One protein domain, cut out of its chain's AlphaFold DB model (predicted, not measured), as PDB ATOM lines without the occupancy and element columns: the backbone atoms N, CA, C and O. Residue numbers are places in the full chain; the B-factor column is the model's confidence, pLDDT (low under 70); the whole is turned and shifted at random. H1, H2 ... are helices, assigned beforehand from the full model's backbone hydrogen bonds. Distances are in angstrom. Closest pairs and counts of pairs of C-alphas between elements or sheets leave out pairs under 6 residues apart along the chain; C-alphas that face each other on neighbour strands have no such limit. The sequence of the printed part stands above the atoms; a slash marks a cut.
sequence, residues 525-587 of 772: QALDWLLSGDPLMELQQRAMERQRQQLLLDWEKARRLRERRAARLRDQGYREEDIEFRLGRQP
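Overview. This is residues 525 to 587 of the 772 residues of an uncharacterized protein of Gonium pectorale (UniProt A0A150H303). One long helix, H2, makes the length of a thin rod; after its last residue the backbone folds back and the short helix H3 packs on residues 562 to 570 of H2, while the short helix H1 sticks out beyond the first residues of H2. The first part of H2 stands free as well, so that residues 525 to 554 form a bare arm and the rest a small body. The printed part has 63 residues with three named helices, in the order H1, H2, H3, and no named strand; the class is all helix. The whole is extended, with a radius of gyration of the C-alphas of 21.3 A and spans of 66 by 15 by 14 A.

Along the chain. H1 holds residues 525 to 531, 9.8 A from first to last C-alpha, and begins at C-alpha 525 at (161.716, 211.707, 149.351). H2 follows with residues 535 to 571 and is 53.5 A long between its end C-alphas, from (153.043, 201.558, 141.990) to (173.715, 152.354, 138.636). H3 holds residues 576 to 583, 10.4 A long, and ends at C-alpha 583 at (166.025, 161.522, 129.509).

Arrangement. H1 is apart from H2 and from H3. H2 touches H3 with residues 562 to 570 alone, and the closest C-alphas are those of Ala 566 and Ile 579, 6.2 A apart. Their lines stand at a steep tilt of 54 degrees, and they run opposite ways. In H1, H2 and H3 every backbone O i to N i+4 pair is within hydrogen-bond range.

Size, cuts and confidence. The two C-alphas farthest apart are those of Ala 526 and Gly 573, at 66.3 A. Without the free stretch, 33 residues span 26 by 16 by 9 A. The printed part has no cut, and both links, H1 to H2 and H2 to H3, are tight. The mean pLDDT of the printed part is 82.3, and residues 525 to 540 are under 70.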
ATOM      1  N   GLN A 525     162.311 213.040 149.144       52.25
ATOM      2  CA  GLN A 525     161.716 211.707 149.351       52.25
ATOM      3  C   GLN A 525     160.294 211.578 148.787       52.25
ATOM      4  O   GLN A 525     159.888 210.501 148.357       52.25
ATOM      5  N   ALA A 526     159.524 212.671 148.782       49.75
ATOM      6  CA  ALA A 526     158.195 212.695 148.168       49.75
ATOM      7  C   ALA A 526     158.283 212.748 146.632       49.75
ATOM      8  O   ALA A 526     157.444 212.169 145.947       49.75
ATOM      9  N   LEU A 527     159.328 213.394 146.104       48.00
ATOM     10  CA  LEU A 527     159.648 213.410 144.677       48.00
ATOM     11  C   LEU A 527     160.216 212.077 144.192       48.00
ATOM     12  O   LEU A 527     159.843 211.635 143.109       48.00
ATOM     13  N   ASP A 528     161.016 211.393 145.012       48.09
ATOM     14  CA  ASP A 528     161.478 210.034 144.725       48.09
ATOM     15  C   ASP A 528     160.285 209.079 144.589       48.09
ATOM     16  O   ASP A 528     160.260 208.240 143.701       48.09
ATOM     17  N   TRP A 529     159.218 209.262 145.376       50.59
ATOM     18  CA  TRP A 529     157.980 208.474 145.271       50.59
ATOM     19  C   TRP A 529     157.149 208.763 144.007       50.59
ATOM     20  O   TRP A 529     156.383 207.911 143.564       50.59
ATOM     21  N   LEU A 530     157.299 209.953 143.416       45.97
ATOM     22  CA  LEU A 530     156.648 210.333 142.156       45.97
ATOM     23  C   LEU A 530     157.482 209.920 140.924       45.97
ATOM     24  O   LEU A 530     156.922 209.686 139.855       45.97
ATOM     25  N   LEU A 531     158.809 209.830 141.079       47.06
ATOM     26  CA  LEU A 531     159.777 209.477 140.034       47.06
ATOM     27  C   LEU A 531     160.128 207.975 139.996       47.06
ATOM     28  O   LEU A 531     160.515 207.479 138.942       47.06
ATOM     29  N   SER A 532     159.950 207.232 141.096       51.56
ATOM     30  CA  SER A 532     160.300 205.798 141.231       51.56
ATOM     31  C   SER A 532     159.359 204.817 140.517       51.56
ATOM     32  O   SER A 532     159.521 203.603 140.619       51.56
ATOM     33  N   GLY A 533     158.439 205.319 139.695       53.25
ATOM     34  CA  GLY A 533     157.594 204.500 138.838       53.25
ATOM     35  C   GLY A 533     156.229 204.199 139.444       53.25
ATOM     36  O   GLY A 533     156.020 204.146 140.653       53.25
ATOM     37  N   ASP A 534     155.264 204.028 138.547       68.75
ATOM     38  CA  ASP A 534     153.869 203.773 138.875       68.75
ATOM     39  C   ASP A 534     153.759 202.561 139.838       68.75
ATOM     40  O   ASP A 534     154.239 201.472 139.506       68.75
ATOM     41  N   PRO A 535     153.144 202.670 141.034       62.56
ATOM     42  CA  PRO A 535     153.043 201.558 141.990       62.56
ATOM     43  C   PRO A 535     152.319 200.333 141.409       62.56
ATOM     44  O   PRO A 535     152.479 199.206 141.895       62.56
ATOM     45  N   LEU A 536     151.529 200.533 140.349       53.81
ATOM     46  CA  LEU A 536     150.961 199.450 139.558       53.81
ATOM     47  C   LEU A 536     152.051 198.662 138.811       53.81
ATOM     48  O   LEU A 536     152.006 197.429 138.812       53.81
ATOM     49  N   MET A 537     153.040 199.354 138.238       65.75
ATOM     50  CA  MET A 537     154.195 198.770 137.554       65.75
ATOM     51  C   MET A 537     155.105 198.009 138.517       65.75
ATOM     52  O   MET A 537     155.502 196.894 138.186       65.75
ATOM     53  N   GLU A 538     155.353 198.513 139.731       69.50
ATOM     54  CA  GLU A 538     156.087 197.752 140.757       69.50
ATOM     55  C   GLU A 538     155.352 196.467 141.165       69.50
ATOM     56  O   GLU A 538     155.946 195.389 141.266       69.50
ATOM     57  N   LEU A 539     154.039 196.554 141.422       65.12
ATOM     58  CA  LEU A 539     153.233 195.384 141.781       65.12
ATOM     59  C   LEU A 539     153.269 194.338 140.658       65.12
ATOM     60  O   LEU A 539     153.310 193.130 140.913       65.12
ATOM     61  N   GLN A 540     153.285 194.814 139.416       63.00
ATOM     62  CA  GLN A 540     153.442 194.017 138.214       63.00
ATOM     63  C   GLN A 540     154.830 193.388 138.119       63.00
ATOM     64  O   GLN A 540     154.892 192.173 137.948       63.00
ATOM     65  N   GLN A 541     155.914 194.147 138.275       73.88
ATOM     66  CA  GLN A 541     157.280 193.618 138.277       73.88
ATOM     67  C   GLN A 541     157.427 192.524 139.333       73.88
ATOM     68  O   GLN A 541     157.837 191.419 138.997       73.88
ATOM     69  N   ARG A 542     156.925 192.744 140.554       79.06
ATOM     70  CA  ARG A 542     156.914 191.721 141.614       79.06
ATOM     71  C   ARG A 542     156.093 190.484 141.250       79.06
ATOM     72  O   ARG A 542     156.439 189.374 141.649       79.06
ATOM     73  N   ALA A 543     154.979 190.634 140.534       72.38
ATOM     74  CA  ALA A 543     154.186 189.492 140.077       72.38
ATOM     75  C   ALA A 543     154.905 188.696 138.974       72.38
ATOM     76  O   ALA A 543     154.864 187.464 138.999       72.38
ATOM     77  N   MET A 544     155.581 189.384 138.047       73.62
ATOM     78  CA  MET A 544     156.401 188.753 137.005       73.62
ATOM     79  C   MET A 544     157.607 188.049 137.615       73.62
ATOM     80  O   MET A 544     157.892 186.907 137.276       73.62
ATOM     81  N   GLU A 545     158.255 188.686 138.581       82.44
ATOM     82  CA  GLU A 545     159.401 188.144 139.294       82.44
ATOM     83  C   GLU A 545     159.029 186.898 140.100       82.44
ATOM     84  O   GLU A 545     159.726 185.893 140.022       82.44
ATOM     85  N   ARG A 546     157.864 186.879 140.763       84.62
ATOM     86  CA  ARG A 546     157.344 185.655 141.400       84.62
ATOM     87  C   ARG A 546     157.092 184.532 140.406       84.62
ATOM     88  O   ARG A 546     157.306 183.371 140.733       84.62
ATOM     89  N   GLN A 547     156.590 184.853 139.215       77.25
ATOM     90  CA  GLN A 547     156.360 183.846 138.182       77.25
ATOM     91  C   GLN A 547     157.679 183.314 137.614       77.25
ATOM     92  O   GLN A 547     157.808 182.104 137.461       77.25
ATOM     93  N   ARG A 548     158.661 184.191 137.380       80.31
ATOM     94  CA  ARG A 548     160.030 183.812 137.012       80.31
ATOM     95  C   ARG A 548     160.639 182.898 138.072       80.31
ATOM     96  O   ARG A 548     161.079 181.807 137.742       80.31
ATOM     97  N   GLN A 549     160.581 183.291 139.343       87.44
ATOM     98  CA  GLN A 549     161.070 182.486 140.465       87.44
ATOM     99  C   GLN A 549     160.372 181.126 140.545       87.44
ATOM    100  O   GLN A 549     161.030 180.116 140.763       87.44
ATOM    101  N   GLN A 550     159.053 181.074 140.342       85.88
ATOM    102  CA  GLN A 550     158.313 179.813 140.349       85.88
ATOM    103  C   GLN A 550     158.763 178.883 139.214       85.88
ATOM    104  O   GLN A 550     158.974 177.700 139.456       85.88
ATOM    105  N   LEU A 551     158.947 179.414 138.003       83.12
ATOM    106  CA  LEU A 551     159.399 178.635 136.849       83.12
ATOM    107  C   LEU A 551     160.843 178.153 137.014       83.12
ATOM    108  O   LEU A 551     161.122 176.998 136.717       83.12
ATOM    109  N   LEU A 552     161.726 178.983 137.575       85.25
ATOM    110  CA  LEU A 552     163.088 178.579 137.938       85.25
ATOM    111  C   LEU A 552     163.093 177.478 139.003       85.25
ATOM    112  O   LEU A 552     163.825 176.503 138.871       85.25
ATOM    113  N   LEU A 553     162.242 177.586 140.028       90.62
ATOM    114  CA  LEU A 553     162.101 176.549 141.051       90.62
ATOM    115  C   LEU A 553     161.563 175.237 140.472       90.62
ATOM    116  O   LEU A 553     161.986 174.161 140.889       90.62
ATOM    117  N   ASP A 554     160.610 175.302 139.545       88.19
ATOM    118  CA  ASP A 554     160.049 174.110 138.914       88.19
ATOM    119  C   ASP A 554     161.041 173.484 137.918       88.19
ATOM    120  O   ASP A 554     161.169 172.257 137.890       88.19
ATOM    121  N   TRP A 555     161.835 174.297 137.214       92.50
ATOM    122  CA  TRP A 555     162.985 173.835 136.433       92.50
ATOM    123  C   TRP A 555     164.044 173.166 137.314       92.50
ATOM    124  O   TRP A 555     164.479 172.059 137.010       92.50
ATOM    125  N   GLU A 556     164.406 173.758 138.453       92.81
ATOM    126  CA  GLU A 556     165.392 173.186 139.377       92.81
ATOM    127  C   GLU A 556     164.903 171.852 139.968       92.81
ATOM    128  O   GLU A 556     165.670 170.897 140.118       92.81
ATOM    129  N   LYS A 557     163.600 171.735 140.262       94.56
ATOM    130  CA  LYS A 557     162.994 170.455 140.661       94.56
ATOM    131  C   LYS A 557     163.060 169.424 139.539       94.56
ATOM    132  O   LYS A 557     163.383 168.271 139.820       94.56
ATOM    133  N   ALA A 558     162.756 169.815 138.300       91.94
ATOM    134  CA  ALA A 558     162.825 168.929 137.142       91.94
ATOM    135  C   ALA A 558     164.264 168.456 136.890       91.94
ATOM    136  O   ALA A 558     164.489 167.257 136.735       91.94
ATOM    137  N   ARG A 559     165.237 169.371 136.977       95.06
ATOM    138  CA  ARG A 559     166.675 169.088 136.950       95.06
ATOM    139  C   ARG A 559     167.064 168.055 138.002       95.06
ATOM    140  O   ARG A 559     167.597 167.009 137.657       95.06
ATOM    141  N   ARG A 560     166.733 168.284 139.276       95.88
ATOM    142  CA  ARG A 560     167.061 167.336 140.358       95.88
ATOM    143  C   ARG A 560     166.387 165.979 140.177       95.88
ATOM    144  O   ARG A 560     166.963 164.948 140.515       95.88
ATOM    145  N   LEU A 561     165.148 165.955 139.684       96.44
ATOM    146  CA  LEU A 561     164.445 164.703 139.401       96.44
ATOM    147  C   LEU A 561     165.140 163.933 138.274       96.44
ATOM    148  O   LEU A 561     165.288 162.715 138.370       96.44
ATOM    149  N   ARG A 562     165.583 164.644 137.237       95.12
ATOM    150  CA  ARG A 562     166.359 164.090 136.134       95.12
ATOM    151  C   ARG A 562     167.712 163.572 136.610       95.12
ATOM    152  O   ARG A 562     168.012 162.427 136.317       95.12
ATOM    153  N   GLU A 563     168.464 164.332 137.402       95.75
ATOM    154  CA  GLU A 563     169.745 163.900 137.988       95.75
ATOM    155  C   GLU A 563     169.577 162.615 138.815       95.75
ATOM    156  O   GLU A 563     170.359 161.678 138.679       95.75
ATOM    157  N   ARG A 564     168.499 162.503 139.604       98.00
ATOM    158  CA  ARG A 564     168.179 161.267 140.342       98.00
ATOM    159  C   ARG A 564     167.843 160.092 139.426       98.00
ATOM    160  O   ARG A 564     168.165 158.957 139.762       98.00
ATOM    161  N   ARG A 565     167.156 160.333 138.306       97.31
ATOM    162  CA  ARG A 565     166.871 159.288 137.307       97.31
ATOM    163  C   ARG A 565     168.139 158.881 136.559       97.31
ATOM    164  O   ARG A 565     168.348 157.690 136.377       97.31
ATOM    165  N   ALA A 566     168.987 159.842 136.201       96.75
ATOM    166  CA  ALA A 566     170.281 159.608 135.576       96.75
ATOM    167  C   ALA A 566     171.184 158.770 136.485       96.75
ATOM    168  O   ALA A 566     171.727 157.776 136.028       96.75
ATOM    169  N   ALA A 567     171.255 159.089 137.783       97.38
ATOM    170  CA  ALA A 567     171.991 158.285 138.759       97.38
ATOM    171  C   ALA A 567     171.504 156.827 138.788       97.38
ATOM    172  O   ALA A 567     172.307 155.918 138.640       97.38
ATOM    173  N   ARG A 568     170.183 156.595 138.842       98.06
ATOM    174  CA  ARG A 568     169.626 155.230 138.796       98.06
ATOM    175  C   ARG A 568     169.952 154.481 137.503       98.06
ATOM    176  O   ARG A 568     170.092 153.267 137.542       98.06
ATOM    177  N   LEU A 569     170.018 155.174 136.367       97.56
ATOM    178  CA  LEU A 569     170.390 154.554 135.093       97.56
ATOM    179  C   LEU A 569     171.897 154.268 135.027       97.56
ATOM    180  O   LEU A 569     172.281 153.212 134.533       97.56
ATOM    181  N   ARG A 570     172.744 155.139 135.587       97.81
ATOM    182  CA  ARG A 570     174.179 154.853 135.755       97.81
ATOM    183  C   ARG A 570     174.393 153.622 136.632       97.81
ATOM    184  O   ARG A 570     175.147 152.738 136.245       97.81
ATOM    185  N   ASP A 571     173.663 153.519 137.741       97.94
ATOM    186  CA  ASP A 571     173.715 152.354 138.636       97.94
ATOM    187  C   ASP A 571     173.252 151.059 137.938       97.94
ATOM    188  O   ASP A 571     173.657 149.964 138.316       97.94
ATOM    189  N   GLN A 572     172.418 151.172 136.899       98.00
ATOM    190  CA  GLN A 572     171.977 150.055 136.053       98.00
ATOM    191  C   GLN A 572     172.955 149.728 134.908       98.00
ATOM    192  O   GLN A 572     172.681 148.818 134.128       98.00
ATOM    193  N   GLY A 573     174.076 150.447 134.791       98.06
ATOM    194  CA  GLY A 573     175.107 150.204 133.779       98.06
ATOM    195  C   GLY A 573     174.844 150.843 132.411       98.06
ATOM    196  O   GLY A 573     175.509 150.481 131.443       98.06
ATOM    197  N   TYR A 574     173.898 151.781 132.300       98.12
ATOM    198  CA  TYR A 574     173.694 152.526 131.053       98.12
ATOM    199  C   TYR A 574     174.844 153.515 130.799       98.12
ATOM    200  O   TYR A 574     175.321 154.169 131.732       98.12
ATOM    201  N   ARG A 575     175.258 153.658 129.532       97.38
ATOM    202  CA  ARG A 575     176.233 154.676 129.100       97.38
ATOM    203  C   ARG A 575     175.614 156.072 129.159       97.38
ATOM    204  O   ARG A 575     174.399 156.217 129.051       97.38
ATOM    205  N   GLU A 576     176.438 157.110 129.310       94.31
ATOM    206  CA  GLU A 576     175.937 158.489 129.440       94.31
ATOM    207  C   GLU A 576     175.135 158.949 128.215       94.31
ATOM    208  O   GLU A 576     174.083 159.560 128.384       94.31
ATOM    209  N   GLU A 577     175.545 158.549 127.012       95.44
ATOM    210  CA  GLU A 577     174.832 158.824 125.756       95.44
ATOM    211  C   GLU A 577     173.406 158.241 125.758       95.44
ATOM    212  O   GLU A 577     172.441 158.935 125.436       95.44
ATOM    213  N   ASP A 578     173.238 156.994 126.218       97.12
ATOM    214  CA  ASP A 578     171.924 156.346 126.334       97.12
ATOM    215  C   ASP A 578     171.048 157.017 127.398       97.12
ATOM    216  O   ASP A 578     169.821 157.090 127.270       97.12
ATOM    217  N   ILE A 579     171.669 157.501 128.477       96.00
ATOM    218  CA  ILE A 579     170.984 158.219 129.555       96.00
ATOM    219  C   ILE A 579     170.475 159.566 129.047       96.00
ATOM    220  O   ILE A 579     169.330 159.927 129.330       96.00
ATOM    221  N   GLU A 580     171.289 160.298 128.289       94.12
ATOM    222  CA  GLU A 580     170.883 161.556 127.667       94.12
ATOM    223  C   GLU A 580     169.792 161.345 126.623       94.12
ATOM    224  O   GLU A 580     168.776 162.043 126.664       94.12
ATOM    225  N   PHE A 581     169.929 160.330 125.768       95.88
ATOM    226  CA  PHE A 581     168.907 159.976 124.785       95.88
ATOM    227  C   PHE A 581     167.565 159.635 125.456       95.88
ATOM    228  O   PHE A 581     166.516 160.152 125.067       95.88
ATOM    229  N   ARG A 582     167.578 158.835 126.534       95.69
ATOM    230  CA  ARG A 582     166.358 158.424 127.258       95.69
ATOM    231  C   ARG A 582     165.725 159.530 128.097       95.69
ATOM    232  O   ARG A 582     164.506 159.544 128.267       95.69
ATOM    233  N   LEU A 583     166.526 160.420 128.679       95.00
ATOM    234  CA  LEU A 583     166.025 161.522 129.509       95.00
ATOM    235  C   LEU A 583     165.749 162.801 128.697       95.00
ATOM    236  O   LEU A 583     165.247 163.774 129.271       95.00
ATOM    237  N   GLY A 584     166.047 162.802 127.392       94.25
ATOM    238  CA  GLY A 584     166.003 163.963 126.492       94.25
ATOM    239  C   GLY A 584     167.127 164.958 126.792       94.25
ATOM    240  O   GLY A 584     167.856 164.775 127.755       94.25
ATOM    241  N   ARG A 585     167.276 166.067 126.061       90.62
ATOM    242  CA  ARG A 585     168.216 167.143 126.453       90.62
ATOM    243  C   ARG A 585     167.657 167.933 127.643       90.62
ATOM    244  O   ARG A 585     166.456 168.196 127.697       90.62
ATOM    245  N   GLN A 586     168.494 168.279 128.623       86.69
ATOM    246  CA  GLN A 586     168.056 169.156 129.709       86.69
ATOM    247  C   GLN A 586     168.156 170.601 129.225       86.69
ATOM    248  O   GLN A 586     169.257 171.006 128.865       86.69
ATOM    249  N   PRO A 587     167.063 171.380 129.229       86.31
ATOM    250  CA  PRO A 587     167.160 172.786 128.880       86.31
ATOM    251  C   PRO A 587     168.013 173.512 129.918       86.31
ATOM    252  O   PRO A 587     167.902 173.244 131.127       86.31
TER     253      PRO A 587